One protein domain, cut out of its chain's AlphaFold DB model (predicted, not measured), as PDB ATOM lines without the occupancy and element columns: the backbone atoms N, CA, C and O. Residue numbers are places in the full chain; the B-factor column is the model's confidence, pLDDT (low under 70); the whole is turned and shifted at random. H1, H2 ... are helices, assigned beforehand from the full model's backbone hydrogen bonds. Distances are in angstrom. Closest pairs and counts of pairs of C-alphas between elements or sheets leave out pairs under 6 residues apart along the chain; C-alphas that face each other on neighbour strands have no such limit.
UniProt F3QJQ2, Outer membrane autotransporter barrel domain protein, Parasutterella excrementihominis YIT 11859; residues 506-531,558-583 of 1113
ATOM      1  N   ALA A 506     371.839 224.904 235.454       98.25
ATOM      2  CA  ALA A 506     372.302 226.178 234.906       98.25
ATOM      3  C   ALA A 506     373.832 226.312 234.945       98.25
ATOM      4  O   ALA A 506     374.429 226.903 234.042       98.25
ATOM      5  N   LEU A 507     374.485 225.737 235.962       98.31
ATOM      6  CA  LEU A 507     375.946 225.704 236.039       98.31
ATOM      7  C   LEU A 507     376.529 224.838 234.916       98.31
ATOM      8  O   LEU A 507     377.499 225.243 234.277       98.31
ATOM      9  N   LYS A 508     375.898 223.697 234.614       98.38
ATOM     10  CA  LYS A 508     376.271 222.843 233.478       98.38
ATOM     11  C   LYS A 508     375.975 223.482 232.132       98.38
ATOM     12  O   LYS A 508     376.779 223.345 231.214       98.38
ATOM     13  N   GLN A 509     374.885 224.235 232.005       98.38
ATOM     14  CA  GLN A 509     374.661 225.077 230.828       98.38
ATOM     15  C   GLN A 509     375.808 226.082 230.656       98.38
ATOM     16  O   GLN A 509     376.369 226.186 229.566       98.38
ATOM     17  N   ARG A 510     376.206 226.772 231.737       98.06
ATOM     18  CA  ARG A 510     377.315 227.734 231.701       98.06
ATOM     19  C   ARG A 510     378.643 227.084 231.338       98.06
ATOM     20  O   ARG A 510     379.390 227.665 230.561       98.06
ATOM     21  N   GLU A 511     378.925 225.896 231.867       98.38
ATOM     22  CA  GLU A 511     380.118 225.114 231.531       98.38
ATOM     23  C   GLU A 511     380.191 224.839 230.024       98.38
ATOM     24  O   GLU A 511     381.205 225.144 229.399       98.38
ATOM     25  N   ARG A 512     379.103 224.338 229.416       98.31
ATOM     26  CA  ARG A 512     379.058 224.088 227.965       98.31
ATOM     27  C   ARG A 512     379.326 225.359 227.166       98.31
ATOM     28  O   ARG A 512     380.175 225.353 226.282       98.31
ATOM     29  N   GLU A 513     378.634 226.447 227.492       97.56
ATOM     30  CA  GLU A 513     378.735 227.703 226.743       97.56
ATOM     31  C   GLU A 513     380.105 228.377 226.892       97.56
ATOM     32  O   GLU A 513     380.646 228.902 225.917       97.56
ATOM     33  N   ASP A 514     380.698 228.344 228.087       98.12
ATOM     34  CA  ASP A 514     382.044 228.873 228.316       98.12
ATOM     35  C   ASP A 514     383.101 228.030 227.571       98.12
ATOM     36  O   ASP A 514     384.006 228.602 226.959       98.12
ATOM     37  N   LEU A 515     382.974 226.696 227.543       98.31
ATOM     38  CA  LEU A 515     383.871 225.811 226.783       98.31
ATOM     39  C   LEU A 515     383.725 225.991 225.265       98.31
ATOM     40  O   LEU A 515     384.729 226.054 224.553       98.31
ATOM     41  N   GLU A 516     382.496 226.124 224.764       98.06
ATOM     42  CA  GLU A 516     382.225 226.441 223.358       98.06
ATOM     43  C   GLU A 516     382.826 227.798 222.970       98.06
ATOM     44  O   GLU A 516     383.462 227.925 221.919       98.06
ATOM     45  N   TRP A 517     382.691 228.808 223.835       97.25
ATOM     46  CA  TRP A 517     383.293 230.122 223.625       97.25
ATOM     47  C   TRP A 517     384.829 230.061 223.642       97.25
ATOM     48  O   TRP A 517     385.471 230.643 222.763       97.25
ATOM     49  N   MET A 518     385.438 229.324 224.578       98.06
ATOM     50  CA  MET A 518     386.894 229.114 224.637       98.06
ATOM     51  C   MET A 518     387.414 228.432 223.369       98.06
ATOM     52  O   MET A 518     388.386 228.897 222.772       98.06
ATOM     53  N   ALA A 519     386.737 227.377 222.906       98.00
ATOM     54  CA  ALA A 519     387.095 226.680 221.676       98.00
ATOM     55  C   ALA A 519     386.979 227.601 220.451       98.00
ATOM     56  O   ALA A 519     387.917 227.697 219.657       98.00
ATOM     57  N   LYS A 520     385.861 228.331 220.328       96.94
ATOM     58  CA  LYS A 520     385.612 229.260 219.218       96.94
ATOM     59  C   LYS A 520     386.661 230.370 219.152       96.94
ATOM     60  O   LYS A 520     387.134 230.675 218.066       96.94
ATOM     61  N   THR A 521     387.041 230.946 220.291       96.88
ATOM     62  CA  THR A 521     387.963 232.097 220.384       96.88
ATOM     63  C   THR A 521     389.442 231.713 220.493       96.88
ATOM     64  O   THR A 521     390.286 232.586 220.699       96.88
ATOM     65  N   LYS A 522     389.782 230.418 220.406       97.31
ATOM     66  CA  LYS A 522     391.131 229.894 220.693       97.31
ATOM     67  C   LYS A 522     391.659 230.403 222.041       97.31
ATOM     68  O   LYS A 522     392.712 231.038 222.111       97.31
ATOM     69  N   ASN A 523     390.899 230.158 223.106       96.56
ATOM     70  CA  ASN A 523     391.179 230.620 224.469       96.56
ATOM     71  C   ASN A 523     391.345 232.149 224.550       96.56
ATOM     72  O   ASN A 523     392.288 232.654 225.156       96.56
ATOM     73  N   GLY A 524     390.459 232.887 223.878       96.19
ATOM     74  CA  GLY A 524     390.466 234.350 223.839       96.19
ATOM     75  C   GLY A 524     391.574 234.988 222.993       96.19
ATOM     76  O   GLY A 524     391.688 236.211 222.992       96.19
ATOM     77  N   THR A 525     392.395 234.211 222.276       97.12
ATOM     78  CA  THR A 525     393.498 234.759 221.459       97.12
ATOM     79  C   THR A 525     393.082 235.150 220.040       97.12
ATOM     80  O   THR A 525     393.780 235.928 219.392       97.12
ATOM     81  N   ASP A 526     391.943 234.655 219.553       96.00
ATOM     82  CA  ASP A 526     391.424 234.936 218.216       96.00
ATOM     83  C   ASP A 526     390.266 235.943 218.260       96.00
ATOM     84  O   ASP A 526     389.093 235.579 218.285       96.00
ATOM     85  N   ALA A 527     390.590 237.239 218.258       91.69
ATOM     86  CA  ALA A 527     389.592 238.314 218.269       91.69
ATOM     87  C   ALA A 527     388.730 238.374 216.985       91.69
ATOM     88  O   ALA A 527     387.660 238.990 216.988       91.69
ATOM     89  N   SER A 528     389.151 237.720 215.892       90.25
ATOM     90  CA  SER A 528     388.399 237.720 214.627       90.25
ATOM     91  C   SER A 528     387.063 236.975 214.731       90.25
ATOM     92  O   SER A 528     386.127 237.246 213.981       90.25
ATOM     93  N   THR A 529     386.919 236.091 215.722       90.00
ATOM     94  CA  THR A 529     385.707 235.283 215.923       90.00
ATOM     95  C   THR A 529     384.518 236.089 216.449       90.00
ATOM     96  O   THR A 529     383.400 235.571 216.473       90.00
ATOM     97  N   GLY A 530     384.751 237.333 216.889       86.06
ATOM     98  CA  GLY A 530     383.702 238.310 217.196       86.06
ATOM     99  C   GLY A 530     383.009 238.877 215.950       86.06
ATOM    100  O   GLY A 530     381.990 239.545 216.080       86.06
ATOM    101  N   GLY A 531     383.521 238.585 214.748       89.44
ATOM    102  CA  GLY A 531     382.985 239.088 213.485       89.44
ATOM    103  C   GLY A 531     383.396 240.531 213.192       89.44
ATOM    104  O   GLY A 531     384.303 241.079 213.824       89.44
ATOM    105  N   ALA A 558     389.478 249.007 218.255       96.88
ATOM    106  CA  ALA A 558     388.458 247.971 218.379       96.88
ATOM    107  C   ALA A 558     389.095 246.580 218.539       96.88
ATOM    108  O   ALA A 558     388.744 245.834 219.457       96.88
ATOM    109  N   GLN A 559     390.098 246.253 217.717       96.50
ATOM    110  CA  GLN A 559     390.852 245.006 217.825       96.50
ATOM    111  C   GLN A 559     391.590 244.902 219.159       96.50
ATOM    112  O   GLN A 559     391.555 243.850 219.806       96.50
ATOM    113  N   LYS A 560     392.242 245.983 219.598       96.06
ATOM    114  CA  LYS A 560     392.950 246.044 220.880       96.06
ATOM    115  C   LYS A 560     392.008 245.784 222.054       96.06
ATOM    116  O   LYS A 560     392.321 244.953 222.908       96.06
ATOM    117  N   TRP A 561     390.870 246.470 222.113       96.62
ATOM    118  CA  TRP A 561     389.920 246.337 223.217       96.62
ATOM    119  C   TRP A 561     389.193 244.996 223.199       96.62
ATOM    120  O   TRP A 561     389.076 244.383 224.263       96.62
ATOM    121  N   ARG A 562     388.801 244.483 222.022       97.31
ATOM    122  CA  ARG A 562     388.253 243.123 221.888       97.31
ATOM    123  C   ARG A 562     389.234 242.076 222.399       97.31
ATOM    124  O   ARG A 562     388.883 241.266 223.251       97.31
ATOM    125  N   SER A 563     390.481 242.136 221.933       97.06
ATOM    126  CA  SER A 563     391.537 241.204 222.352       97.06
ATOM    127  C   SER A 563     391.766 241.254 223.866       97.06
ATOM    128  O   SER A 563     391.933 240.216 224.503       97.06
ATOM    129  N   ALA A 564     391.734 242.452 224.459       96.38
ATOM    130  CA  ALA A 564     391.921 242.625 225.895       96.38
ATOM    131  C   ALA A 564     390.803 241.960 226.717       96.38
ATOM    132  O   ALA A 564     391.100 241.198 227.642       96.38
ATOM    133  N   TYR A 565     389.530 242.206 226.386       96.44
ATOM    134  CA  TYR A 565     388.433 241.615 227.157       96.44
ATOM    135  C   TYR A 565     388.240 240.122 226.846       96.44
ATOM    136  O   TYR A 565     387.882 239.364 227.748       96.44
ATOM    137  N   PHE A 566     388.547 239.665 225.624       97.56
ATOM    138  CA  PHE A 566     388.606 238.236 225.298       97.56
ATOM    139  C   PHE A 566     389.630 237.522 226.184       97.56
ATOM    140  O   PHE A 566     389.292 236.532 226.828       97.56
ATOM    141  N   LEU A 567     390.854 238.041 226.291       97.69
ATOM    142  CA  LEU A 567     391.873 237.443 227.152       97.69
ATOM    143  C   LEU A 567     391.430 237.428 228.624       97.69
ATOM    144  O   LEU A 567     391.582 236.416 229.305       97.69
ATOM    145  N   LYS A 568     390.830 238.523 229.104       97.25
ATOM    146  CA  LYS A 568     390.297 238.624 230.469       97.25
ATOM    147  C   LYS A 568     389.202 237.585 230.743       97.25
ATOM    148  O   LYS A 568     389.223 236.916 231.776       97.25
ATOM    149  N   ARG A 569     388.267 237.405 229.808       96.81
ATOM    150  CA  ARG A 569     387.212 236.388 229.898       96.81
ATOM    151  C   ARG A 569     387.777 234.971 229.834       96.81
ATOM    152  O   ARG A 569     387.373 234.135 230.636       96.81
ATOM    153  N   ALA A 570     388.738 234.718 228.949       98.19
ATOM    154  CA  ALA A 570     389.405 233.426 228.854       98.19
ATOM    155  C   ALA A 570     390.129 233.058 230.155       98.19
ATOM    156  O   ALA A 570     390.004 231.932 230.623       98.19
ATOM    157  N   GLN A 571     390.807 234.017 230.794       98.06
ATOM    158  CA  GLN A 571     391.417 233.825 232.114       98.06
ATOM    159  C   GLN A 571     390.374 233.497 233.189       98.06
ATOM    160  O   GLN A 571     390.587 232.594 233.992       98.06
ATOM    161  N   ALA A 572     389.233 234.192 233.202       97.50
ATOM    162  CA  ALA A 572     388.162 233.916 234.158       97.50
ATOM    163  C   ALA A 572     387.569 232.505 233.981       97.50
ATOM    164  O   ALA A 572     387.337 231.814 234.972       97.50
ATOM    165  N   ILE A 573     387.365 232.061 232.736       98.25
ATOM    166  CA  ILE A 573     386.892 230.703 232.427       98.25
ATOM    167  C   ILE A 573     387.953 229.665 232.803       98.25
ATOM    168  O   ILE A 573     387.638 228.695 233.488       98.25
ATOM    169  N   GLN A 574     389.218 229.888 232.434       98.19
ATOM    170  CA  GLN A 574     390.314 228.984 232.782       98.19
ATOM    171  C   GLN A 574     390.444 228.825 234.301       98.19
ATOM    172  O   GLN A 574     390.560 227.707 234.785       98.19
ATOM    173  N   ASN A 575     390.302 229.911 235.067       97.12
ATOM    174  CA  ASN A 575     390.280 229.846 236.528       97.12
ATOM    175  C   ASN A 575     389.133 228.970 237.057       97.12
ATOM    176  O   ASN A 575     389.332 228.249 238.034       97.12
ATOM    177  N   LYS A 576     387.944 229.002 236.438       96.50
ATOM    178  CA  LYS A 576     386.837 228.106 236.817       96.50
ATOM    179  C   LYS A 576     387.175 226.642 236.536       96.50
ATOM    180  O   LYS A 576     386.886 225.800 237.380       96.50
ATOM    181  N   ILE A 577     387.813 226.353 235.402       96.44
ATOM    182  CA  ILE A 577     388.256 225.000 235.028       96.44
ATOM    183  C   ILE A 577     389.324 224.495 236.006       96.44
ATOM    184  O   ILE A 577     389.145 223.444 236.618       96.44
ATOM    185  N   ASP A 578     390.392 225.268 236.211       96.81
ATOM    186  CA  ASP A 578     391.546 224.888 237.039       96.81
ATOM    187  C   ASP A 578     391.165 224.642 238.505       96.81
ATOM    188  O   ASP A 578     391.791 223.832 239.187       96.81
ATOM    189  N   ASN A 579     390.123 225.326 238.989       94.75
ATOM    190  CA  ASN A 579     389.623 225.207 240.359       94.75
ATOM    191  C   ASN A 579     388.337 224.366 240.468       94.75
ATOM    192  O   ASN A 579     387.709 224.367 241.525       94.75
ATOM    193  N   ASN A 580     387.939 223.661 239.401       91.81
ATOM    194  CA  ASN A 580     386.759 222.790 239.368       91.81
ATOM    195  C   ASN A 580     385.455 223.480 239.837       91.81
ATOM    196  O   ASN A 580     384.640 222.901 240.552       91.81
ATOM    197  N   LEU A 581     385.252 224.742 239.443       93.94
ATOM    198  CA  LEU A 581     384.127 225.579 239.887       93.94
ATOM    199  C   LEU A 581     382.821 225.334 239.110       93.94
ATOM    200  O   LEU A 581     381.819 225.980 239.401       93.94
ATOM    201  N   TYR A 582     382.813 224.407 238.146       96.75
ATOM    202  CA  TYR A 582     381.606 223.960 237.434       96.75
ATOM    203  C   TYR A 582     380.915 222.762 238.108       96.75
ATOM    204  O   TYR A 582     380.109 222.071 237.485       96.75
ATOM    205  N   GLN A 583     381.232 222.496 239.374       95.81
ATOM    206  CA  GLN A 583     380.533 221.520 240.208       95.81
ATOM    207  C   GLN A 583     379.902 222.246 241.396       95.81
ATOM    208  O   GLN A 583     380.588 222.939 242.153       95.81
TER     209      GLN A 583
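AT A GLANCE: This is residues 506 to 531 and 558 to 583 of the 1113 residues of the protein "Outer membrane autotransporter barrel domain protein" of Parasutterella excrementihominis YIT 11859 (UniProt F3QJQ2). Look first for one long helix, H3; a second helix, H1, slants in toward its middle, and from there a short link leads to tiny H2, which packs on residues 559 to 566 of H3. The printed part has 52 residues, with three named helices in the order H1, H2, H3 and no named strand: all helix. It is compact, with a radius of gyration of the C-alphas of 11.3 A, yet only just elongated, spanning 35 by 18 by 15 A.

IN THESE COORDINATES: Find C-alpha 558 at (388.458, 247.971, 218.379); from there H3 runs 29.8 A to residue 578. H1, residues 506 to 520, starts at (372.302, 226.178, 234.906) and covers 20.8 A. H2 is residues 527 to 530.

HOW THE PARTS SIT: H2 touches H3, closest at the C-alphas of Ala 527 and Ser 563, 5.4 A. Residues 514 to 518 of H1 only just touch residues 570 to 573 of H3, with 3 pairs of C-alphas within 8 A, the closest Met 518 and Ala 570 at 6.5 A; the tilt is steep, 49 degrees, opposite ways. H1 and H2 are close but not clearly touching, Lys 520 to Thr 529 at 6.9 A between C-alphas. In H1 and H3 every O i to N i+4 pair is within hydrogen-bond range; H2 is too short for one, and its 1 O i to N i+3 pair is within range.

THE WHOLE: The farthest C-alphas, Ala 558 and Gln 583, are 35.2 A apart. Residues 532 to 557 are not printed; C-alphas 531 and 558 stand 11.5 A apart across the cut. No printed residue is under 70 in pLDDT.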